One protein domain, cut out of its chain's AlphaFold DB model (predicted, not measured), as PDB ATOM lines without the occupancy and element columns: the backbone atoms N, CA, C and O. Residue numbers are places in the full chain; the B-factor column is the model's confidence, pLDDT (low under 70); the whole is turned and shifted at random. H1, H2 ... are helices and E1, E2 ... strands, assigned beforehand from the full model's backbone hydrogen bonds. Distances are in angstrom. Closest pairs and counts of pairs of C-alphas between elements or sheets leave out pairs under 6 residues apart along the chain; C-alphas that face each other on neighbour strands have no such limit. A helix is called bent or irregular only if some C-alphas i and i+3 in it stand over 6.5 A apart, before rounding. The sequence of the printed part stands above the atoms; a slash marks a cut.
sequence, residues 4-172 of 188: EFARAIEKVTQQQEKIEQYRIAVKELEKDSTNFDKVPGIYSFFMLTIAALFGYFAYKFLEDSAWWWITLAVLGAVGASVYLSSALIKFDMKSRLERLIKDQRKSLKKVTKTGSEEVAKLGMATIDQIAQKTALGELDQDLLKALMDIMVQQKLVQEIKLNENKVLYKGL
ATOM      1  N   GLU A   4      23.872  21.822  -2.427       74.06
ATOM      2  CA  GLU A   4      23.802  22.248  -3.827       74.06
ATOM      3  C   GLU A   4      23.601  21.077  -4.794       74.06
ATOM      4  O   GLU A   4      22.896  21.217  -5.793       74.06
ATOM      5  N   PHE A   5      24.170  19.912  -4.481       72.81
ATOM      6  CA  PHE A   5      24.062  18.711  -5.307       72.81
ATOM      7  C   PHE A   5      22.655  18.112  -5.246       72.81
ATOM      8  O   PHE A   5      22.061  17.855  -6.288       72.81
ATOM      9  N   ALA A   6      22.085  18.001  -4.042       73.44
ATOM     10  CA  ALA A   6      20.707  17.546  -3.850       73.44
ATOM     11  C   ALA A   6      19.700  18.457  -4.580       73.44
ATOM     12  O   ALA A   6      18.866  17.987  -5.346       73.44
ATOM     13  N   ARG A   7      19.854  19.786  -4.461       78.31
ATOM     14  CA  ARG A   7      19.019  20.756  -5.198       78.31
ATOM     15  C   ARG A   7      19.171  20.650  -6.719       78.31
ATOM     16  O   ARG A   7      18.233  20.950  -7.458       78.31
ATOM     17  N   ALA A   8      20.360  20.298  -7.207       77.62
ATOM     18  CA  ALA A   8      20.595  20.116  -8.635       77.62
ATOM     19  C   ALA A   8      19.921  18.840  -9.162       77.62
ATOM     20  O   ALA A   8      19.349  18.880 -10.250       77.62
ATOM     21  N   ILE A   9      19.940  17.754  -8.382       77.62
ATOM     22  CA  ILE A   9      19.224  16.511  -8.688       77.62
ATOM     23  C   ILE A   9      17.713  16.752  -8.684       77.62
ATOM     24  O   ILE A   9      17.057  16.471  -9.683       77.62
ATOM     25  N   GLU A  10      17.181  17.397  -7.645       79.19
ATOM     26  CA  GLU A  10      15.757  17.734  -7.545       79.19
ATOM     27  C   GLU A  10      15.269  18.548  -8.758       79.19
ATOM     28  O   GLU A  10      14.234  18.249  -9.354       79.19
ATOM     29  N   LYS A  11      16.058  19.537  -9.204       81.12
ATOM     30  CA  LYS A  11      15.759  20.302 -10.425       81.12
ATOM     31  C   LYS A  11      15.714  19.437 -11.682       81.12
ATOM     32  O   LYS A  11      14.888  19.699 -12.555       81.12
ATOM     33  N   VAL A  12      16.610  18.459 -11.812       80.75
ATOM     34  CA  VAL A  12      16.636  17.543 -12.963       80.75
ATOM     35  C   VAL A  12      15.411  16.624 -12.942       80.75
ATOM     36  O   VAL A  12      14.797  16.426 -13.993       80.75
ATOM     37  N   THR A  13      15.013  16.138 -11.766       78.88
ATOM     38  CA  THR A  13      13.820  15.299 -11.581       78.88
ATOM     39  C   THR A  13      12.536  16.071 -11.898       78.88
ATOM     40  O   THR A  13      11.734  15.623 -12.712       78.88
ATOM     41  N   GLN A  14      12.386  17.303 -11.400       82.38
ATOM     42  CA  GLN A  14      11.247  18.167 -11.753       82.38
ATOM     43  C   GLN A  14      11.195  18.511 -13.254       82.38
ATOM     44  O   GLN A  14      10.123  18.704 -13.830       82.38
ATOM     45  N   GLN A  15      12.354  18.625 -13.915       82.12
ATOM     46  CA  GLN A  15      12.414  18.806 -15.368       82.12
ATOM     47  C   GLN A  15      11.940  17.554 -16.114       82.12
ATOM     48  O   GLN A  15      11.264  17.697 -17.132       82.12
ATOM     49  N   GLN A  16      12.240  16.358 -15.602       80.38
ATOM     50  CA  GLN A  16      11.802  15.092 -16.194       80.38
ATOM     51  C   GLN A  16      10.285  14.951 -16.181       80.38
ATOM     52  O   GLN A  16       9.705  14.624 -17.211       80.38
ATOM     53  N   GLU A  17       9.635  15.263 -15.061       80.44
ATOM     54  CA  GLU A  17       8.172  15.212 -14.967       80.44
ATOM     55  C   GLU A  17       7.510  16.111 -16.018       80.44
ATOM     56  O   GLU A  17       6.581  15.697 -16.713       80.44
ATOM     57  N   LYS A  18       8.038  17.326 -16.207       80.00
ATOM     58  CA  LYS A  18       7.556  18.247 -17.248       80.00
ATOM     59  C   LYS A  18       7.806  17.704 -18.653       80.00
ATOM     60  O   LYS A  18       6.938  17.835 -19.511       80.00
ATOM     61  N   ILE A  19       8.970  17.108 -18.906       80.94
ATOM     62  CA  ILE A  19       9.282  16.482 -20.198       80.94
ATOM     63  C   ILE A  19       8.304  15.344 -20.486       80.94
ATOM     64  O   ILE A  19       7.792  15.270 -21.601       80.94
ATOM     65  N   GLU A  20       8.000  14.501 -19.502       80.69
ATOM     66  CA  GLU A  20       7.097  13.365 -19.679       80.69
ATOM     67  C   GLU A  20       5.656  13.831 -19.937       80.69
ATOM     68  O   GLU A  20       5.011  13.353 -20.871       80.69
ATOM     69  N   GLN A  21       5.185  14.858 -19.220       80.44
ATOM     70  CA  GLN A  21       3.892  15.499 -19.497       80.44
ATOM     71  C   GLN A  21       3.810  16.039 -20.934       80.44
ATOM     72  O   GLN A  21       2.836  15.777 -21.642       80.44
ATOM     73  N   TYR A  22       4.845  16.748 -21.400       74.12
ATOM     74  CA  TYR A  22       4.898  17.245 -22.779       74.12
ATOM     75  C   TYR A  22       5.011  16.110 -23.803       74.12
ATOM     76  O   TYR A  22       4.412  16.190 -24.872       74.12
ATOM     77  N   ARG A  23       5.743  15.036 -23.495       78.06
ATOM     78  CA  ARG A  23       5.872  13.857 -24.360       78.06
ATOM     79  C   ARG A  23       4.525  13.154 -24.542       78.06
ATOM     80  O   ARG A  23       4.201  12.776 -25.667       78.06
ATOM     81  N   ILE A  24       3.743  13.009 -23.472       80.38
ATOM     82  CA  ILE A  24       2.382  12.457 -23.527       80.38
ATOM     83  C   ILE A  24       1.486  13.355 -24.386       80.38
ATOM     84  O   ILE A  24       0.862  12.864 -25.324       80.38
ATOM     85  N   ALA A  25       1.489  14.670 -24.142       73.31
ATOM     86  CA  ALA A  25       0.694  15.621 -24.922       73.31
ATOM     87  C   ALA A  25       1.047  15.595 -26.422       73.31
ATOM     88  O   ALA A  25       0.160  15.567 -27.273       73.31
ATOM     89  N   VAL A  26       2.340  15.528 -26.763       79.62
ATOM     90  CA  VAL A  26       2.796  15.410 -28.159       79.62
ATOM     91  C   VAL A  26       2.342  14.093 -28.787       79.62
ATOM     92  O   VAL A  26       1.836  14.116 -29.907       79.62
ATOM     93  N   LYS A  27       2.479  12.955 -28.089       80.50
ATOM     94  CA  LYS A  27       2.022  11.646 -28.593       80.50
ATOM     95  C   LYS A  27       0.521  11.621 -28.859       80.50
ATOM     96  O   LYS A  27       0.074  11.031 -29.841       80.50
ATOM     97  N   GLU A  28      -0.260  12.244 -27.990       75.31
ATOM     98  CA  GLU A  28      -1.706  12.309 -28.170       75.31
ATOM     99  C   GLU A  28      -2.101  13.190 -29.345       75.31
ATOM    100  O   GLU A  28      -2.923  12.767 -30.152       75.31
ATOM    101  N   LEU A  29      -1.442  14.338 -29.519       69.94
ATOM    102  CA  LEU A  29      -1.622  15.159 -30.712       69.94
ATOM    103  C   LEU A  29      -1.179  14.424 -31.985       69.94
ATOM    104  O   LEU A  29      -1.790  14.597 -33.037       69.94
ATOM    105  N   GLU A  30      -0.124  13.605 -31.943       74.75
ATOM    106  CA  GLU A  30       0.283  12.774 -33.084       74.75
ATOM    107  C   GLU A  30      -0.789  11.752 -33.470       74.75
ATOM    108  O   GLU A  30      -1.057  11.603 -34.662       74.75
ATOM    109  N   LYS A  31      -1.421  11.110 -32.481       78.06
ATOM    110  CA  LYS A  31      -2.507  10.145 -32.688       78.06
ATOM    111  C   LYS A  31      -3.794  10.811 -33.179       78.06
ATOM    112  O   LYS A  31      -4.460  10.264 -34.052       78.06
ATOM    113  N   ASP A  32      -4.127  11.972 -32.629       68.81
ATOM    114  CA  ASP A  32      -5.295  12.760 -33.005       68.81
ATOM    115  C   ASP A  32      -4.936  14.252 -33.027       68.81
ATOM    116  O   ASP A  32      -4.823  14.912 -31.994       68.81
ATOM    117  N   SER A  33      -4.782  14.806 -34.236       61.69
ATOM    118  CA  SER A  33      -4.473  16.228 -34.443       61.69
ATOM    119  C   SER A  33      -5.531  17.179 -33.902       61.69
ATOM    120  O   SER A  33      -5.248  18.364 -33.767       61.69
ATOM    121  N   THR A  34      -6.742  16.688 -33.656       60.34
ATOM    122  CA  THR A  34      -7.890  17.501 -33.256       60.34
ATOM    123  C   THR A  34      -8.211  17.402 -31.769       60.34
ATOM    124  O   THR A  34      -9.067  18.142 -31.286       60.34
ATOM    125  N   ASN A  35      -7.491  16.561 -31.020       63.66
ATOM    126  CA  ASN A  35      -7.646  16.454 -29.575       63.66
ATOM    127  C   ASN A  35      -6.914  17.603 -28.856       63.66
ATOM    128  O   ASN A  35      -5.794  17.467 -28.358       63.66
ATOM    129  N   PHE A  36      -7.559  18.770 -28.850       62.84
ATOM    130  CA  PHE A  36      -7.037  19.996 -28.247       62.84
ATOM    131  C   PHE A  36      -7.285  20.100 -26.735       62.84
ATOM    132  O   PHE A  36      -6.784  21.037 -26.118       62.84
ATOM    133  N   ASP A  37      -7.983  19.141 -26.118       59.22
ATOM    134  CA  ASP A  37      -8.299  19.159 -24.678       59.22
ATOM    135  C   ASP A  37      -7.046  19.106 -23.792       59.22
ATOM    136  O   ASP A  37      -7.070  19.524 -22.634       59.22
ATOM    137  N   LYS A  38      -5.923  18.626 -24.340       56.25
ATOM    138  CA  LYS A  38      -4.626  18.560 -23.647       56.25
ATOM    139  C   LYS A  38      -3.646  19.662 -24.051       56.25
ATOM    140  O   LYS A  38      -2.485  19.643 -23.642       56.25
ATOM    141  N   VAL A  39      -4.101  20.636 -24.839       56.88
ATOM    142  CA  VAL A  39      -3.317  21.804 -25.256       56.88
ATOM    143  C   VAL A  39      -3.577  22.962 -24.278       56.88
ATOM    144  O   VAL A  39      -4.725  23.208 -23.921       56.88
ATOM    145  N   PRO A  40      -2.545  23.704 -23.823       56.50
ATOM    146  CA  PRO A  40      -2.738  24.834 -22.917       56.50
ATOM    147  C   PRO A  40      -3.741  25.859 -23.483       56.50
ATOM    148  O   PRO A  40      -3.644  26.253 -24.647       56.50
ATOM    149  N   GLY A  41      -4.669  26.329 -22.638       55.16
ATOM    150  CA  GLY A  41      -5.926  27.006 -23.014       55.16
ATOM    151  C   GLY A  41      -5.860  28.281 -23.873       55.16
ATOM    152  O   GLY A  41      -6.897  28.761 -24.325       55.16
ATOM    153  N   ILE A  42      -4.670  28.813 -24.167       57.88
ATOM    154  CA  ILE A  42      -4.482  29.913 -25.135       57.88
ATOM    155  C   ILE A  42      -4.959  29.501 -26.534       57.88
ATOM    156  O   ILE A  42      -5.463  30.327 -27.294       57.88
ATOM    157  N   TYR A  43      -4.840  28.220 -26.876       58.00
ATOM    158  CA  TYR A  43      -5.224  27.748 -28.197       58.00
ATOM    159  C   TYR A  43      -6.742  27.622 -28.379       58.00
ATOM    160  O   TYR A  43      -7.284  28.024 -29.408       58.00
ATOM    161  N   SER A  44      -7.448  27.140 -27.355       59.28
ATOM    162  CA  SER A  44      -8.914  27.083 -27.335       59.28
ATOM    163  C   SER A  44      -9.518  28.483 -27.493       59.28
ATOM    164  O   SER A  44     -10.486  28.670 -28.226       59.28
ATOM    165  N   PHE A  45      -8.885  29.490 -26.878       64.12
ATOM    166  CA  PHE A  45      -9.242  30.902 -27.032       64.12
ATOM    167  C   PHE A  45      -9.023  31.421 -28.467       64.12
ATOM    168  O   PHE A  45      -9.883  32.114 -29.013       64.12
ATOM    169  N   PHE A  46      -7.911  31.053 -29.110       64.19
ATOM    170  CA  PHE A  46      -7.624  31.430 -30.499       64.19
ATOM    171  C   PHE A  46      -8.664  30.858 -31.477       64.19
ATOM    172  O   PHE A  46      -9.189  31.595 -32.311       64.19
ATOM    173  N   MET A  47      -9.039  29.584 -31.319       65.81
ATOM    174  CA  MET A  47     -10.082  28.944 -32.132       65.81
ATOM    175  C   MET A  47     -11.456  29.598 -31.954       65.81
ATOM    176  O   MET A  47     -12.148  29.853 -32.939       65.81
ATOM    177  N   LEU A  48     -11.833  29.921 -30.713       66.31
ATOM    178  CA  LEU A  48     -13.066  30.654 -30.399       66.31
ATOM    179  C   LEU A  48     -13.089  32.041 -31.050       66.31
ATOM    180  O   LEU A  48     -14.109  32.449 -31.600       66.31
ATOM    181  N   THR A  49     -11.957  32.744 -31.029       68.38
ATOM    182  CA  THR A  49     -11.825  34.077 -31.633       68.38
ATOM    183  C   THR A  49     -11.961  34.011 -33.155       68.38
ATOM    184  O   THR A  49     -12.676  34.818 -33.748       68.38
ATOM    185  N   ILE A  50     -11.333  33.018 -33.790       69.00
ATOM    186  CA  ILE A  50     -11.470  32.770 -35.229       69.00
ATOM    187  C   ILE A  50     -12.924  32.437 -35.581       69.00
ATOM    188  O   ILE A  50     -13.489  33.055 -36.483       69.00
ATOM    189  N   ALA A  51     -13.560  31.521 -34.848       67.19
ATOM    190  CA  ALA A  51     -14.956  31.153 -35.075       67.19
ATOM    191  C   ALA A  51     -15.911  32.352 -34.916       67.19
ATOM    192  O   ALA A  51     -16.820  32.522 -35.727       67.19
ATOM    193  N   ALA A  52     -15.679  33.222 -33.927       70.19
ATOM    194  CA  ALA A  52     -16.464  34.436 -33.711       70.19
ATOM    195  C   ALA A  52     -16.302  35.458 -34.851       70.19
ATOM    196  O   ALA A  52     -17.296  36.023 -35.312       70.19
ATOM    197  N   LEU A  53     -15.074  35.661 -35.349       71.56
ATOM    198  CA  LEU A  53     -14.813  36.513 -36.516       71.56
ATOM    199  C   LEU A  53     -15.540  35.984 -37.758       71.56
ATOM    200  O   LEU A  53     -16.211  36.746 -38.449       71.56
ATOM    201  N   PHE A  54     -15.473  34.676 -38.008       68.19
ATOM    202  CA  PHE A  54     -16.180  34.061 -39.133       68.19
ATOM    203  C   PHE A  54     -17.706  34.125 -38.989       68.19
ATOM    204  O   PHE A  54     -18.387  34.403 -39.975       68.19
ATOM    205  N   GLY A  55     -18.248  33.948 -37.780       67.25
ATOM    206  CA  GLY A  55     -19.677  34.127 -37.506       67.25
ATOM    207  C   GLY A  55     -20.158  35.557 -37.772       67.25
ATOM    208  O   GLY A  55     -21.219  35.751 -38.365       67.25
ATOM    209  N   TYR A  56     -19.346  36.559 -37.418       72.31
ATOM    210  CA  TYR A  56     -19.626  37.964 -37.722       72.31
ATOM    211  C   TYR A  56     -19.642  38.242 -39.232       72.31
ATOM    212  O   TYR A  56     -20.564  38.889 -39.732       72.31
ATOM    213  N   PHE A  57     -18.662  37.716 -39.977       66.75
ATOM    214  CA  PHE A  57     -18.625  37.852 -41.435       66.75
ATOM    215  C   PHE A  57     -19.808  37.141 -42.109       66.75
ATOM    216  O   PHE A  57     -20.469  37.745 -42.948       66.75
ATOM    217  N   ALA A  58     -20.138  35.908 -41.713       65.31
ATOM    218  CA  ALA A  58     -21.279  35.175 -42.267       65.31
ATOM    219  C   ALA A  58     -22.618  35.899 -42.031       65.31
ATOM    220  O   ALA A  58     -23.436  35.980 -42.945       65.31
ATOM    221  N   TYR A  59     -22.818  36.492 -40.846       67.00
ATOM    222  CA  TYR A  59     -23.993  37.320 -40.547       67.00
ATOM    223  C   TYR A  59     -24.085  38.558 -41.451       67.00
ATOM    224  O   TYR A  59     -25.153  38.872 -41.968       67.00
ATOM    225  N   LYS A  60     -22.959  39.237 -41.693       65.31
ATOM    226  CA  LYS A  60     -22.890  40.424 -42.558       65.31
ATOM    227  C   LYS A  60     -23.176  40.140 -44.037       65.31
ATOM    228  O   LYS A  60     -23.601  41.048 -44.738       65.31
ATOM    229  N   PHE A  61     -22.939  38.916 -44.505       62.50
ATOM    230  CA  PHE A  61     -23.110  38.513 -45.906       62.50
ATOM    231  C   PHE A  61     -24.449  37.810 -46.205       62.50
ATOM    232  O   PHE A  61     -24.725  37.486 -47.359       62.50
ATOM    233  N   LEU A  62     -25.298  37.595 -45.195       60.97
ATOM    234  CA  LEU A  62     -26.641  37.014 -45.346       60.97
ATOM    235  C   LEU A  62     -27.655  37.947 -46.035       60.97
ATOM    236  O   LEU A  62     -28.764  37.513 -46.336       60.97
ATOM    237  N   GLU A  63     -27.289  39.200 -46.311       60.91
ATOM    238  CA  GLU A  63     -28.109  40.133 -47.098       60.91
ATOM    239  C   GLU A  63     -28.095  39.818 -48.610       60.91
ATOM    240  O   GLU A  63     -28.952  40.320 -49.334       60.91
ATOM    241  N   ASP A  64     -27.190  38.950 -49.088       57.41
ATOM    242  CA  ASP A  64     -27.043  38.612 -50.510       57.41
ATOM    243  C   ASP A  64     -27.485  37.176 -50.862       57.41
ATOM    244  O   ASP A  64     -27.283  36.211 -50.119       57.41
ATOM    245  N   SER A  65     -28.035  37.001 -52.071       59.09
ATOM    246  CA  SER A  65     -28.585  35.720 -52.571       59.09
ATOM    247  C   SER A  65     -27.559  34.574 -52.705       59.09
ATOM    248  O   SER A  65     -27.938  33.412 -52.875       59.09
ATOM    249  N   ALA A  66     -26.262  34.874 -52.570       67.81
ATOM    250  CA  ALA A  66     -25.148  33.925 -52.624       67.81
ATOM    251  C   ALA A  66     -24.722  33.367 -51.246       67.81
ATOM    252  O   ALA A  66     -23.662  32.744 -51.136       67.81
ATOM    253  N   TRP A  67     -25.535  33.558 -50.201       67.81
ATOM    254  CA  TRP A  67     -25.240  33.164 -48.815       67.81
ATOM    255  C   TRP A  67     -24.722  31.722 -48.650       67.81
ATOM    256  O   TRP A  67     -23.871  31.459 -47.801       67.81
ATOM    257  N   TRP A  68     -25.175  30.780 -49.480       66.81
ATOM    258  CA  TRP A  68     -24.782  29.370 -49.402       66.81
ATOM    259  C   TRP A  68     -23.343  29.106 -49.880       66.81
ATOM    260  O   TRP A  68     -22.627  28.326 -49.251       66.81
ATOM    261  N   TRP A  69     -22.873  29.799 -50.925       70.25
ATOM    262  CA  TRP A  69     -21.470  29.743 -51.363       70.25
ATOM    263  C   TRP A  69     -20.542  30.360 -50.320       70.25
ATOM    264  O   TRP A  69     -19.469  29.826 -50.044       70.25
ATOM    265  N   ILE A  70     -20.981  31.459 -49.706       70.19
ATOM    266  CA  ILE A  70     -20.242  32.141 -48.640       70.19
ATOM    267  C   ILE A  70     -20.150  31.232 -47.411       70.19
ATOM    268  O   ILE A  70     -19.075  31.071 -46.841       70.19
ATOM    269  N   THR A  71     -21.239  30.547 -47.057       69.00
ATOM    270  CA  THR A  71     -21.262  29.577 -45.952       69.00
ATOM    271  C   THR A  71     -20.314  28.402 -46.209       69.00
ATOM    272  O   THR A  71     -19.549  28.031 -45.321       69.00
ATOM    273  N   LEU A  72     -20.293  27.846 -47.427       72.19
ATOM    274  CA  LEU A  72     -19.351  26.785 -47.808       72.19
ATOM    275  C   LEU A  72     -17.892  27.254 -47.759       72.19
ATOM    276  O   LEU A  72     -17.035  26.530 -47.252       72.19
ATOM    277  N   ALA A  73     -17.607  28.469 -48.234       70.88
ATOM    278  CA  ALA A  73     -16.271  29.052 -48.169       70.88
ATOM    279  C   ALA A  73     -15.816  29.277 -46.718       70.88
ATOM    280  O   ALA A  73     -14.671  28.982 -46.381       70.88
ATOM    281  N   VAL A  74     -16.719  29.729 -45.842       69.12
ATOM    282  CA  VAL A  74     -16.452  29.898 -44.407       69.12
ATOM    283  C   VAL A  74     -16.207  28.550 -43.730       69.12
ATOM    284  O   VAL A  74     -15.220  28.409 -43.016       69.12
ATOM    285  N   LEU A  75     -17.033  27.533 -43.987       68.44
ATOM    286  CA  LEU A  75     -16.827  26.188 -43.438       68.44
ATOM    287  C   LEU A  75     -15.505  25.574 -43.914       68.44
ATOM    288  O   LEU A  75     -14.774  24.991 -43.112       68.44
ATOM    289  N   GLY A  76     -15.160  25.754 -45.192       73.06
ATOM    290  CA  GLY A  76     -13.873  25.338 -45.745       73.06
ATOM    291  C   GLY A  76     -12.693  26.068 -45.100       73.06
ATOM    292  O   GLY A  76     -11.710  25.431 -44.722       73.06
ATOM    293  N   ALA A  77     -12.802  27.385 -44.906       70.19
ATOM    294  CA  ALA A  77     -11.778  28.192 -44.246       70.19
ATOM    295  C   ALA A  77     -11.602  27.812 -42.769       70.19
ATOM    296  O   ALA A  77     -10.471  27.675 -42.304       70.19
ATOM    297  N   VAL A  78     -12.698  27.569 -42.042       67.94
ATOM    298  CA  VAL A  78     -12.658  27.099 -40.652       67.94
ATOM    299  C   VAL A  78     -12.013  25.715 -40.585       67.94
ATOM    300  O   VAL A  78     -11.060  25.541 -39.830       67.94
ATOM    301  N   GLY A  79     -12.428  24.759 -41.422       68.69
ATOM    302  CA  GLY A  79     -11.816  23.425 -41.475       68.69
ATOM    303  C   GLY A  79     -10.316  23.462 -41.796       68.69
ATOM    304  O   GLY A  79      -9.514  22.828 -41.108       68.69
ATOM    305  N   ALA A  80      -9.914  24.272 -42.780       73.06
ATOM    306  CA  ALA A  80      -8.507  24.481 -43.118       73.06
ATOM    307  C   ALA A  80      -7.729  25.145 -41.970       73.06
ATOM    308  O   ALA A  80      -6.598  24.746 -41.682       73.06
ATOM    309  N   SER A  81      -8.333  26.113 -41.273       66.44
ATOM    310  CA  SER A  81      -7.717  26.780 -40.123       66.44
ATOM    311  C   SER A  81      -7.502  25.821 -38.954       66.44
ATOM    312  O   SER A  81      -6.443  25.869 -38.329       66.44
ATOM    313  N   VAL A  82      -8.441  24.901 -38.706       67.56
ATOM    314  CA  VAL A  82      -8.320  23.876 -37.663       67.56
ATOM    315  C   VAL A  82      -7.137  22.963 -37.965       67.56
ATOM    316  O   VAL A  82      -6.299  22.716 -37.095       67.56
ATOM    317  N   TYR A  83      -7.024  22.520 -39.218       69.50
ATOM    318  CA  TYR A  83      -5.939  21.652 -39.656       69.50
ATOM    319  C   TYR A  83      -4.571  22.352 -39.601       69.50
ATOM    320  O   TYR A  83      -3.632  21.815 -39.009       69.50
ATOM    321  N   LEU A  84      -4.459  23.572 -40.136       70.81
ATOM    322  CA  LEU A  84      -3.223  24.367 -40.101       70.81
ATOM    323  C   LEU A  84      -2.783  24.677 -38.670       70.81
ATOM    324  O   LEU A  84      -1.616  24.504 -38.317       70.81
ATOM    325  N   SER A  85      -3.724  25.082 -37.826       68.75
ATOM    326  CA  SER A  85      -3.440  25.434 -36.439       68.75
ATOM    327  C   SER A  85      -3.038  24.190 -35.629       68.75
ATOM    328  O   SER A  85      -2.119  24.264 -34.811       68.75
ATOM    329  N   SER A  86      -3.606  23.013 -35.938       68.38
ATOM    330  CA  SER A  86      -3.171  21.741 -35.343       68.38
ATOM    331  C   SER A  86      -1.705  21.421 -35.635       68.38
ATOM    332  O   SER A  86      -0.956  21.027 -34.738       68.38
ATOM    333  N   ALA A  87      -1.266  21.639 -36.877       70.94
ATOM    334  CA  ALA A  87       0.111  21.409 -37.288       70.94
ATOM    335  C   ALA A  87       1.071  22.387 -36.593       70.94
ATOM    336  O   ALA A  87       2.143  21.980 -36.140       70.94
ATOM    337  N   LEU A  88       0.662  23.652 -36.441       74.69
ATOM    338  CA  LEU A  88       1.434  24.671 -35.730       74.69
ATOM    339  C   LEU A  88       1.612  24.334 -34.244       74.69
ATOM    340  O   LEU A  88       2.730  24.437 -33.740       74.69
ATOM    341  N   ILE A  89       0.568  23.866 -33.548       73.88
ATOM    342  CA  ILE A  89       0.714  23.431 -32.147       73.88
ATOM    343  C   ILE A  89       1.644  22.235 -32.040       73.88
ATOM    344  O   ILE A  89       2.511  22.218 -31.169       73.88
ATOM    345  N   LYS A  90       1.465  21.221 -32.896       75.25
ATOM    346  CA  LYS A  90       2.331  20.034 -32.889       75.25
ATOM    347  C   LYS A  90       3.791  20.445 -33.015       75.25
ATOM    348  O   LYS A  90       4.637  19.937 -32.283       75.25
ATOM    349  N   PHE A  91       4.075  21.380 -33.919       78.12
ATOM    350  CA  PHE A  91       5.415  21.908 -34.112       78.12
ATOM    351  C   PHE A  91       5.927  22.683 -32.887       78.12
ATOM    352  O   PHE A  91       7.030  22.400 -32.417       78.12
ATOM    353  N   ASP A  92       5.133  23.598 -32.316       76.94
ATOM    354  CA  ASP A  92       5.526  24.356 -31.117       76.94
ATOM    355  C   ASP A  92       5.769  23.431 -29.916       76.94
ATOM    356  O   ASP A  92       6.796  23.537 -29.245       76.94
ATOM    357  N   MET A  93       4.886  22.458 -29.675       77.25
ATOM    358  CA  MET A  93       5.044  21.490 -28.589       77.25
ATOM    359  C   MET A  93       6.273  20.602 -28.771       77.25
ATOM    360  O   MET A  93       7.010  20.398 -27.805       77.25
ATOM    361  N   LYS A  94       6.546  20.121 -29.992       80.06
ATOM    362  CA  LYS A  94       7.790  19.393 -30.294       80.06
ATOM    363  C   LYS A  94       9.017  20.261 -30.031       80.06
ATOM    364  O   LYS A  94       9.935  19.817 -29.346       80.06
ATOM    365  N   SER A  95       9.008  21.515 -30.481       80.62
ATOM    366  CA  SER A  95      10.119  22.443 -30.246       80.62
ATOM    367  C   SER A  95      10.336  22.721 -28.753       80.62
ATOM    368  O   SER A  95      11.472  22.739 -28.274       80.62
ATOM    369  N   ARG A  96       9.258  22.899 -27.978       78.44
ATOM    370  CA  ARG A  96       9.330  23.065 -26.518       78.44
ATOM    371  C   ARG A  96       9.872  21.819 -25.830       78.44
ATOM    372  O   ARG A  96      10.743  21.952 -24.973       78.44
ATOM    373  N   LEU A  97       9.406  20.634 -26.224       80.88
ATOM    374  CA  LEU A  97       9.902  19.360 -25.709       80.88
ATOM    375  C   LEU A  97      11.409  19.215 -25.970       80.88
ATOM    376  O   LEU A  97      12.166  18.918 -25.048       80.88
ATOM    377  N   GLU A  98      11.870  19.510 -27.187       82.69
ATOM    378  CA  GLU A  98      13.297  19.492 -27.530       82.69
ATOM    379  C   GLU A  98      14.118  20.482 -26.695       82.69
ATOM    380  O   GLU A  98      15.209  20.145 -26.226       82.69
ATOM    381  N   ARG A  99      13.605  21.699 -26.465       84.62
ATOM    382  CA  ARG A  99      14.264  22.684 -25.591       84.62
ATOM    383  C   ARG A  99      14.370  22.180 -24.156       84.62
ATOM    384  O   ARG A  99      15.450  22.273 -23.580       84.62
ATOM    385  N   LEU A 100      13.294  21.612 -23.608       80.06
ATOM    386  CA  LEU A 100      13.286  21.050 -22.256       80.06
ATOM    387  C   LEU A 100      14.295  19.902 -22.119       80.06
ATOM    388  O   LEU A 100      15.095  19.915 -21.187       80.06
ATOM    389  N   ILE A 101      14.337  18.975 -23.082       78.62
ATOM    390  CA  ILE A 101      15.327  17.883 -23.120       78.62
ATOM    391  C   ILE A 101      16.753  18.448 -23.187       78.62
ATOM    392  O   ILE A 101      17.653  18.007 -22.464       78.62
ATOM    393  N   LYS A 102      16.987  19.456 -24.035       85.31
ATOM    394  CA  LYS A 102      18.297  20.109 -24.162       85.31
ATOM    395  C   LYS A 102      18.727  20.775 -22.855       85.31
ATOM    396  O   LYS A 102      19.901  20.686 -22.488       85.31
ATOM    397  N   ASP A 103      17.807  21.435 -22.164       83.81
ATOM    398  CA  ASP A 103      18.092  22.100 -20.899       83.81
ATOM    399  C   ASP A 103      18.292  21.100 -19.756       83.81
ATOM    400  O   ASP A 103      19.241  21.267 -18.992       83.81
ATOM    401  N   GLN A 104      17.535  20.001 -19.710       81.44
ATOM    402  CA  GLN A 104      17.793  18.897 -18.783       81.44
ATOM    403  C   GLN A 104      19.184  18.292 -19.003       81.44
ATOM    404  O   GLN A 104      19.932  18.087 -18.048       81.44
ATOM    405  N   ARG A 105      19.603  18.100 -20.259       82.62
ATOM    406  CA  ARG A 105      20.954  17.611 -20.573       82.62
ATOM    407  C   ARG A 105      22.048  18.581 -20.121       82.62
ATOM    408  O   ARG A 105      23.118  18.146 -19.692       82.62
ATOM    409  N   LYS A 106      21.811  19.896 -20.193       85.94
ATOM    410  CA  LYS A 106      22.727  20.897 -19.619       85.94
ATOM    411  C   LYS A 106      22.748  20.830 -18.093       85.94
ATOM    412  O   LYS A 106      23.826  20.955 -17.521       85.94
ATOM    413  N   SER A 107      21.596  20.648 -17.448       82.06
ATOM    414  CA  SER A 107      21.502  20.470 -15.996       82.06
ATOM    415  C   SER A 107      22.280  19.228 -15.553       82.06
ATOM    416  O   SER A 107      23.147  19.346 -14.693       82.06
ATOM    417  N   LEU A 108      22.087  18.084 -16.221       80.19
ATOM    418  CA  LEU A 108      22.841  16.846 -15.983       80.19
ATOM    419  C   LEU A 108      24.355  17.070 -16.090       80.19
ATOM    420  O   LEU A 108      25.095  16.672 -15.197       80.19
ATOM    421  N   LYS A 109      24.826  17.800 -17.112       82.00
ATOM    422  CA  LYS A 109      26.250  18.162 -17.262       82.00
ATOM    423  C   LYS A 109      26.829  18.970 -16.097       82.00
ATOM    424  O   LYS A 109      28.040  18.961 -15.925       82.00
ATOM    425  N   LYS A 110      26.017  19.697 -15.324       81.62
ATOM    426  CA  LYS A 110      26.500  20.415 -14.129       81.62
ATOM    427  C   LYS A 110      26.677  19.476 -12.937       81.62
ATOM    428  O   LYS A 110      27.530  19.721 -12.093       81.62
ATOM    429  N   VAL A 111      25.897  18.398 -12.899       82.31
ATOM    430  CA  VAL A 111      25.915  17.376 -11.847       82.31
ATOM    431  C   VAL A 111      27.069  16.381 -12.058       82.31
ATOM    432  O   VAL A 111      27.504  15.748 -11.100       82.31
ATOM    433  N   THR A 112      27.632  16.272 -13.272       79.69
ATOM    434  CA  THR A 112      28.647  15.249 -13.599       79.69
ATOM    435  C   THR A 112      29.913  15.324 -12.759       79.69
ATOM    436  O   THR A 112      30.446  14.280 -12.409       79.69
ATOM    437  N   LYS A 113      30.389  16.519 -12.394       76.81
ATOM    438  CA  LYS A 113      31.617  16.662 -11.597       76.81
ATOM    439  C   LYS A 113      31.449  16.033 -10.211       76.81
ATOM    440  O   LYS A 113      32.149  15.080  -9.885       76.81
ATOM    441  N   THR A 114      30.462  16.488  -9.444       78.19
ATOM    442  CA  THR A 114      30.165  15.945  -8.108       78.19
ATOM    443  C   THR A 114      29.670  14.497  -8.177       78.19
ATOM    444  O   THR A 114      30.042  13.680  -7.343       78.19
ATOM    445  N   GLY A 115      28.904  14.136  -9.210       77.19
ATOM    446  CA  GLY A 115      28.478  12.753  -9.427       77.19
ATOM    447  C   GLY A 115      29.647  11.808  -9.729       77.19
ATOM    448  O   GLY A 115      29.647  10.676  -9.259       77.19
ATOM    449  N   SER A 116      30.678  12.268 -10.449       79.00
ATOM    450  CA  SER A 116      31.870  11.456 -10.733       79.00
ATOM    451  C   SER A 116      32.708  11.181  -9.486       79.00
ATOM    452  O   SER A 116      33.289  10.105  -9.373       79.00
ATOM    453  N   GLU A 117      32.723  12.104  -8.519       78.62
ATOM    454  CA  GLU A 117      33.371  11.898  -7.220       78.62
ATOM    455  C   GLU A 117      32.643  10.823  -6.403       78.62
ATOM    456  O   GLU A 117      33.288   9.961  -5.810       78.62
ATOM    457  N   GLU A 118      31.306  10.825  -6.412       77.06
ATOM    458  CA  GLU A 118      30.490   9.785  -5.772       77.06
ATOM    459  C   GLU A 118      30.697   8.409  -6.426       77.06
ATOM    460  O   GLU A 118      30.909   7.420  -5.728       77.06
ATOM    461  N   VAL A 119      30.729   8.341  -7.763       78.12
ATOM    462  CA  VAL A 119      31.014   7.090  -8.491       78.12
ATOM    463  C   VAL A 119      32.447   6.613  -8.238       78.12
ATOM    464  O   VAL A 119      32.677   5.418  -8.066       78.12
ATOM    465  N   ALA A 120      33.423   7.520  -8.155       77.62
ATOM    466  CA  ALA A 120      34.808   7.156  -7.875       77.62
ATOM    467  C   ALA A 120      35.010   6.547  -6.483       77.62
ATOM    468  O   ALA A 120      35.821   5.633  -6.341       77.62
ATOM    469  N   LYS A 121      34.244   6.983  -5.472       77.50
ATOM    470  CA  LYS A 121      34.261   6.366  -4.132       77.50
ATOM    471  C   LYS A 121      33.819   4.900  -4.151       77.50
ATOM    472  O   LYS A 121      34.227   4.137  -3.283       77.50
ATOM    473  N   LEU A 122      33.006   4.500  -5.130       77.50
ATOM    474  CA  LEU A 122      32.551   3.118  -5.287       77.50
ATOM    475  C   LEU A 122      33.561   2.222  -6.019       77.50
ATOM    476  O   LEU A 122      33.391   1.003  -6.036       77.50
ATOM    477  N   GLY A 123      34.607   2.793  -6.626       76.00
ATOM    478  CA  GLY A 123      35.564   2.046  -7.436       76.00
ATOM    479  C   GLY A 123      34.943   1.579  -8.754       76.00
ATOM    480  O   GLY A 123      34.870   2.359  -9.700       76.00
ATOM    481  N   MET A 124      34.530   0.308  -8.823       81.44
ATOM    482  CA  MET A 124      33.826  -0.296  -9.964       81.44
ATOM    483  C   MET A 124      32.433  -0.743  -9.528       81.44
ATOM    484  O   MET A 124      32.313  -1.614  -8.668       81.44
ATOM    485  N   ALA A 125      31.391  -0.174 -10.131       82.38
ATOM    486  CA  ALA A 125      30.009  -0.441  -9.744       82.38
ATOM    487  C   ALA A 125      29.077  -0.555 -10.958       82.38
ATOM    488  O   ALA A 125      29.298   0.077 -11.992       82.38
ATOM    489  N   THR A 126      28.021  -1.361 -10.841       84.06
ATOM    490  CA  THR A 126      26.904  -1.350 -11.803       84.06
ATOM    491  C   THR A 126      26.025  -0.113 -11.595       84.06
ATOM    492  O   THR A 126      26.072   0.516 -10.539       84.06
ATOM    493  N   ILE A 127      25.168   0.216 -12.571       83.00
ATOM    494  CA  ILE A 127      24.160   1.286 -12.418       83.00
ATOM    495  C   ILE A 127      23.298   1.075 -11.167       83.00
ATOM    496  O   ILE A 127      23.105   2.019 -10.407       83.00
ATOM    497  N   ASP A 128      22.863  -0.159 -10.898       83.12
ATOM    498  CA  ASP A 128      22.026  -0.458  -9.729       83.12
ATOM    499  C   ASP A 128      22.779  -0.216  -8.415       83.12
ATOM    500  O   ASP A 128      22.228   0.313  -7.453       83.12
ATOM    501  N   GLN A 129      24.071  -0.553  -8.375       81.94
ATOM    502  CA  GLN A 129      24.916  -0.291  -7.211       81.94
ATOM    503  C   GLN A 129      25.174   1.206  -7.019       81.94
ATOM    504  O   GLN A 129      25.213   1.666  -5.880       81.94
ATOM    505  N   ILE A 130      25.321   1.970  -8.104       81.75
ATOM    506  CA  ILE A 130      25.445   3.433  -8.050       81.75
ATOM    507  C   ILE A 130      24.146   4.048  -7.525       81.75
ATOM    508  O   ILE A 130      24.204   4.895  -6.635       81.75
ATOM    509  N   ALA A 131      22.990   3.583  -8.001       83.50
ATOM    510  CA  ALA A 131      21.690   4.036  -7.516       83.50
ATOM    511  C   ALA A 131      21.506   3.739  -6.019       83.50
ATOM    512  O   ALA A 131      21.093   4.603  -5.258       83.50
ATOM    513  N   GLN A 132      21.865   2.539  -5.563       82.25
ATOM    514  CA  GLN A 132      21.661   2.145  -4.164       82.25
ATOM    515  C   GLN A 132      22.647   2.791  -3.184       82.25
ATOM    516  O   GLN A 132      22.317   2.960  -2.011       82.25
ATOM    517  N   LYS A 133      23.874   3.095  -3.624       80.06
ATOM    518  CA  LYS A 133      24.973   3.497  -2.728       80.06
ATOM    519  C   LYS A 133      25.391   4.959  -2.853       80.06
ATOM    520  O   LYS A 133      26.281   5.379  -2.118       80.06
ATOM    521  N   THR A 134      24.786   5.732  -3.753       78.44
ATOM    522  CA  THR A 134      25.090   7.161  -3.922       78.44
ATOM    523  C   THR A 134      23.825   8.006  -3.901       78.44
ATOM    524  O   THR A 134      22.728   7.523  -4.170       78.44
ATOM    525  N   ALA A 135      23.990   9.309  -3.674       74.44
ATOM    526  CA  ALA A 135      22.903  10.279  -3.805       74.44
ATOM    527  C   ALA A 135      22.344  10.391  -5.243       74.44
ATOM    528  O   ALA A 135      21.319  11.027  -5.451       74.44
ATOM    529  N   LEU A 136      22.977   9.757  -6.242       75.88
ATOM    530  CA  LEU A 136      22.441   9.663  -7.602       75.88
ATOM    531  C   LEU A 136      21.234   8.716  -7.709       75.88
ATOM    532  O   LEU A 136      20.565   8.734  -8.737       75.88
ATOM    533  N   GLY A 137      20.941   7.919  -6.675       73.06
ATOM    534  CA  GLY A 137      19.748   7.067  -6.608       73.06
ATOM    535  C   GLY A 137      18.415   7.811  -6.579       73.06
ATOM    536  O   GLY A 137      17.376   7.198  -6.792       73.06
ATOM    537  N   GLU A 138      18.432   9.123  -6.339       76.56
ATOM    538  CA  GLU A 138      17.252   9.987  -6.464       76.56
ATOM    539  C   GLU A 138      16.865  10.254  -7.933       76.56
ATOM    540  O   GLU A 138      15.770  10.749  -8.208       76.56
ATOM    541  N   LEU A 139      17.753   9.948  -8.886       78.12
ATOM    542  CA  LEU A 139      17.452  10.013 -10.313       78.12
ATOM    543  C   LEU A 139      16.772   8.724 -10.767       78.12
ATOM    544  O   LEU A 139      17.188   7.623 -10.409       78.12
ATOM    545  N   ASP A 140      15.784   8.875 -11.643       79.06
ATOM    546  CA  ASP A 140      15.204   7.752 -12.374       79.06
ATOM    547  C   ASP A 140      16.283   6.980 -13.164       79.06
ATOM    548  O   ASP A 140      17.289   7.555 -13.594       79.06
ATOM    549  N   GLN A 141      16.077   5.679 -13.381       79.56
ATOM    550  CA  GLN A 141      17.082   4.774 -13.951       79.56
ATOM    551  C   GLN A 141      17.557   5.238 -15.339       79.56
ATOM    552  O   GLN A 141      18.754   5.190 -15.641       79.56
ATOM    553  N   ASP A 142      16.642   5.764 -16.157       80.94
ATOM    554  CA  ASP A 142      16.949   6.318 -17.478       80.94
ATOM    555  C   ASP A 142      17.806   7.591 -17.395       80.94
ATOM    556  O   ASP A 142      18.735   7.782 -18.186       80.94
ATOM    557  N   LEU A 143      17.539   8.456 -16.413       80.06
ATOM    558  CA  LEU A 143      18.323   9.671 -16.178       80.06
ATOM    559  C   LEU A 143      19.698   9.358 -15.612       80.06
ATOM    560  O   LEU A 143      20.676   9.996 -16.003       80.06
ATOM    561  N   LEU A 144      19.783   8.372 -14.721       83.94
ATOM    562  CA  LEU A 144      21.044   7.891 -14.186       83.94
ATOM    563  C   LEU A 144      21.914   7.316 -15.305       83.94
ATOM    564  O   LEU A 144      23.094   7.652 -15.399       83.94
ATOM    565  N   LYS A 145      21.329   6.524 -16.208       84.88
ATOM    566  CA  LYS A 145      22.026   6.012 -17.392       84.88
ATOM    567  C   LYS A 145      22.488   7.143 -18.310       84.88
ATOM    568  O   LYS A 145      23.663   7.194 -18.662       84.88
ATOM    569  N   ALA A 146      21.614   8.102 -18.623       84.88
ATOM    570  CA  ALA A 146      21.981   9.268 -19.427       84.88
ATOM    571  C   ALA A 146      23.097  10.102 -18.770       84.88
ATOM    572  O   ALA A 146      23.971  10.631 -19.459       84.88
ATOM    573  N   LEU A 147      23.096  10.216 -17.439       84.94
ATOM    574  CA  LEU A 147      24.162  10.865 -16.686       84.94
ATOM    575  C   LEU A 147      25.483  10.097 -16.815       84.94
ATOM    576  O   LEU A 147      26.512  10.726 -17.071       84.94
ATOM    577  N   MET A 148      25.460   8.767 -16.677       85.81
ATOM    578  CA  MET A 148      26.642   7.917 -16.849       85.81
ATOM    579  C   MET A 148      27.217   8.035 -18.264       85.81
ATOM    580  O   MET A 148      28.417   8.255 -18.406       85.81
ATOM    581  N   ASP A 149      26.378   8.015 -19.301       86.38
ATOM    582  CA  ASP A 149      26.812   8.204 -20.691       86.38
ATOM    583  C   ASP A 149      27.514   9.558 -20.886       86.38
ATOM    584  O   ASP A 149      28.548   9.655 -21.554       86.38
ATOM    585  N   ILE A 150      26.989  10.625 -20.270       83.81
ATOM    586  CA  ILE A 150      27.628  11.947 -20.301       83.81
ATOM    587  C   ILE A 150      28.973  11.915 -19.561       83.81
ATOM    588  O   ILE A 150      29.941  12.497 -20.050       83.81
ATOM    589  N   MET A 151      29.062  11.249 -18.408       83.31
ATOM    590  CA  MET A 151      30.319  11.116 -17.659       83.31
ATOM    591  C   MET A 151      31.375  10.323 -18.438       83.31
ATOM    592  O   MET A 151      32.547  10.703 -18.423       83.31
ATOM    593  N   VAL A 152      30.969   9.278 -19.165       85.06
ATOM    594  CA  VAL A 152      31.837   8.505 -20.065       85.06
ATOM    595  C   VAL A 152      32.329   9.376 -21.220       85.06
ATOM    596  O   VAL A 152      33.532   9.449 -21.472       85.06
ATOM    597  N   GLN A 153      31.435  10.133 -21.866       84.88
ATOM    598  CA  GLN A 153      31.805  11.097 -22.915       84.88
ATOM    599  C   GLN A 153      32.780  12.171 -22.413       84.88
ATOM    600  O   GLN A 153      33.666  12.602 -23.151       84.88
ATOM    601  N   GLN A 154      32.633  12.602 -21.158       80.75
ATOM    602  CA  GLN A 154      33.519  13.570 -20.507       80.75
ATOM    603  C   GLN A 154      34.810  12.947 -19.951       80.75
ATOM    604  O   GLN A 154      35.621  13.674 -19.384       80.75
ATOM    605  N   LYS A 155      35.022  11.633 -20.124       81.12
ATOM    606  CA  LYS A 155      36.172  10.878 -19.595       81.12
ATOM    607  C   LYS A 155      36.324  10.966 -18.068       81.12
ATOM    608  O   LYS A 155      37.428  10.839 -17.549       81.12
ATOM    609  N   LEU A 156      35.220  11.177 -17.350       78.50
ATOM    610  CA  LEU A 156      35.170  11.174 -15.881       78.50
ATOM    611  C   LEU A 156      34.924   9.769 -15.321       78.50
ATOM    612  O   LEU A 156      35.262   9.473 -14.177       78.50
ATOM    613  N   VAL A 157      34.314   8.905 -16.128       83.12
ATOM    614  CA  VAL A 157      33.987   7.518 -15.797       83.12
ATOM    615  C   VAL A 157      34.370   6.642 -16.989       83.12
ATOM    616  O   VAL A 157      34.244   7.061 -18.137       83.12
ATOM    617  N   GLN A 158      34.852   5.432 -16.727       82.44
ATOM    618  CA  GLN A 158      35.128   4.418 -17.736       82.44
ATOM    619  C   GLN A 158      34.030   3.355 -17.722       82.44
ATOM    620  O   GLN A 158      33.725   2.792 -16.671       82.44
ATOM    621  N   GLU A 159      33.467   3.068 -18.893       85.00
ATOM    622  CA  GLU A 159      32.541   1.957 -19.102       85.00
ATOM    623  C   GLU A 159      33.331   0.665 -19.365       85.00
ATOM    624  O   GLU A 159      34.206   0.627 -20.233       85.00
ATOM    625  N   ILE A 160      33.030  -0.398 -18.621       81.25
ATOM    626  CA  ILE A 160      33.626  -1.729 -18.765       81.25
ATOM    627  C   ILE A 160      32.492  -2.722 -19.021       81.25
ATOM    628  O   ILE A 160      31.670  -2.995 -18.144       81.25
ATOM    629  N   LYS A 161      32.447  -3.276 -20.233       82.81
ATOM    630  CA  LYS A 161      31.471  -4.303 -20.616       82.81
ATOM    631  C   LYS A 161      32.023  -5.675 -20.240       82.81
ATOM    632  O   LYS A 161      33.047  -6.083 -20.774       82.81
ATOM    633  N   LEU A 162      31.361  -6.360 -19.308       71.75
ATOM    634  CA  LEU A 162      31.773  -7.692 -18.847       71.75
ATOM    635  C   LEU A 162      31.140  -8.825 -19.667       71.75
ATOM    636  O   LEU A 162      31.780  -9.841 -19.885       71.75
ATOM    637  N   ASN A 163      29.876  -8.664 -20.068       74.56
ATOM    638  CA  ASN A 163      29.101  -9.583 -20.912       74.56
ATOM    639  C   ASN A 163      27.917  -8.813 -21.525       74.56
ATOM    640  O   ASN A 163      27.678  -7.673 -21.125       74.56
ATOM    641  N   GLU A 164      27.151  -9.433 -22.435       61.56
ATOM    642  CA  GLU A 164      26.062  -8.788 -23.207       61.56
ATOM    643  C   GLU A 164      25.091  -7.935 -22.365       61.56
ATOM    644  O   GLU A 164      24.605  -6.917 -22.849       61.56
ATOM    645  N   ASN A 165      24.889  -8.274 -21.085       64.06
ATOM    646  CA  ASN A 165      23.937  -7.593 -20.199       64.06
ATOM    647  C   ASN A 165      24.553  -6.936 -18.952       64.06
ATOM    648  O   ASN A 165      23.811  -6.471 -18.087       64.06
ATOM    649  N   LYS A 166      25.885  -6.912 -18.797       72.56
ATOM    650  CA  LYS A 166      26.527  -6.349 -17.592       72.56
ATOM    651  C   LYS A 166      27.552  -5.281 -17.942       72.56
ATOM    652  O   LYS A 166      28.632  -5.578 -18.454       72.56
ATOM    653  N   VAL A 167      27.203  -4.047 -17.588       81.62
ATOM    654  CA  VAL A 167      28.047  -2.860 -17.718       81.62
ATOM    655  C   VAL A 167      28.479  -2.400 -16.329       81.62
ATOM    656  O   VAL A 167      27.645  -2.185 -15.446       81.62
ATOM    657  N   LEU A 168      29.788  -2.267 -16.140       82.50
ATOM    658  CA  LEU A 168      30.394  -1.652 -14.967       82.50
ATOM    659  C   LEU A 168      30.888  -0.252 -15.306       82.50
ATOM    660  O   LEU A 168      31.386   0.002 -16.400       82.50
ATOM    661  N   TYR A 169      30.806   0.630 -14.322       83.25
ATOM    662  CA  TYR A 169      31.301   1.992 -14.394       83.25
ATOM    663  C   TYR A 169      32.405   2.166 -13.360       83.25
ATOM    664  O   TYR A 169      32.229   1.838 -12.184       83.25
ATOM    665  N   LYS A 170      33.555   2.667 -13.811       81.06
ATOM    666  CA  LYS A 170      34.711   2.962 -12.966       81.06
ATOM    667  C   LYS A 170      34.967   4.460 -12.937       81.06
ATOM    668  O   LYS A 170      35.205   5.050 -13.988       81.06
ATOM    669  N   GLY A 171      34.959   5.082 -11.760       75.12
ATOM    670  CA  GLY A 171      35.322   6.496 -11.646       75.12
ATOM    671  C   GLY A 171      36.796   6.728 -11.986       75.12
ATOM    672  O   GLY A 171      37.679   6.040 -11.472       75.12
ATOM    673  N   LEU A 172      37.074   7.699 -12.853       71.69
ATOM    674  CA  LEU A 172      38.423   8.139 -13.192       71.69
ATOM    675  C   LEU A 172      38.715   9.401 -12.374       71.69
ATOM    676  O   LEU A 172      38.425  10.514 -12.802       71.69
TER     677      LEU A 172
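This is residues 4 to 172 of the 188 residues of an uncharacterized protein of Ignatzschineria ureiclastica (UniProt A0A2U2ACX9). A long helical rod has a small mixed head at one end: the arm H3a makes most of the length, with H1 packed back along part of it nearer the head and H2 folded against its far part as a helical hairpin. The head holds a small three-stranded sheet with H3b over E3 and H6 over E2 on one face, H4 on that same face but beside the strands, and H5 touching both H4, only at the corner by their link, and H1. The printed part has 169 residues, with six named helices and three named strands in the order H1 H2 H3 E1 H4 H5 H6 E2 E3; the sheet runs E1 E3 E2, antiparallel. The class is mostly helix, and the whole is extended, with a radius of gyration of the C-alphas of 25.5 A and spans of 85 by 36 by 23 A.

Find C-alpha 4 at (23.802, 22.248, -3.827); from there H1, residues 4 to 31, runs 40.9 A. H2, residues 42 to 61, runs 29.2 A. H3, residues 67 to 121, was assigned as one helix by its hydrogen bonds but is bent, with C-alphas 110 and 113 6.8 A apart. Its arm H3a, residues 67 to 110, starts at C-alpha 67, (-25.240, 33.164, -48.815), and runs 63.6 A; H3b is residues 113 to 121. Next come E1, residues 124 to 126, H4, 127 to 133, H5, 135 to 138, and H6, 141 to 153, 18.4 A long. E2, residues 157 to 163, spans 18.5 A, and E3, residues 166 to 171, ends at C-alpha 171, (35.322, 6.496, -11.646).

The hub is H3, which touches three helices. H1 touches residues 90 to 108 of H3a at a shallow tilt of 26 degrees, opposite ways, closest at the C-alphas of Val 12 and Gln 104, 6.1 A. H2 and H3a form a helical hairpin, closest at C-alphas 61 and 67, 6.5 A. H6 and H3a only just touch, with 3 pairs of C-alphas within 8 A, the closest being Leu 108 and Leu 147, 6.2 A. H3b and H6 on one face of the sheet make two layers, helices on one side of strands; H4 is on the same face. H3b runs across E3 at 81 degrees on the local plane. E2 and E3 are a hairpin, with N 160 and O 168 2.8 A apart; for E1 and E3, N 169 and O 125 are 2.8 A apart, both within hydrogen-bond range. H5 touches H1, closest at C-alphas 138 and 9, 7.2 A. In H1, H2, H3a, H3b, H4 and H6 every O i to N i+4 pair is within hydrogen-bond range; H5 is too short for one.

The C-alphas of Ser 65 and Gly 123, the two farthest apart, are 85.4 A apart. The printed part has no cut and no long link. The mean pLDDT of the printed part is 74.9; 47 residues are under 70, among them 32 to 51 and 57 to 68.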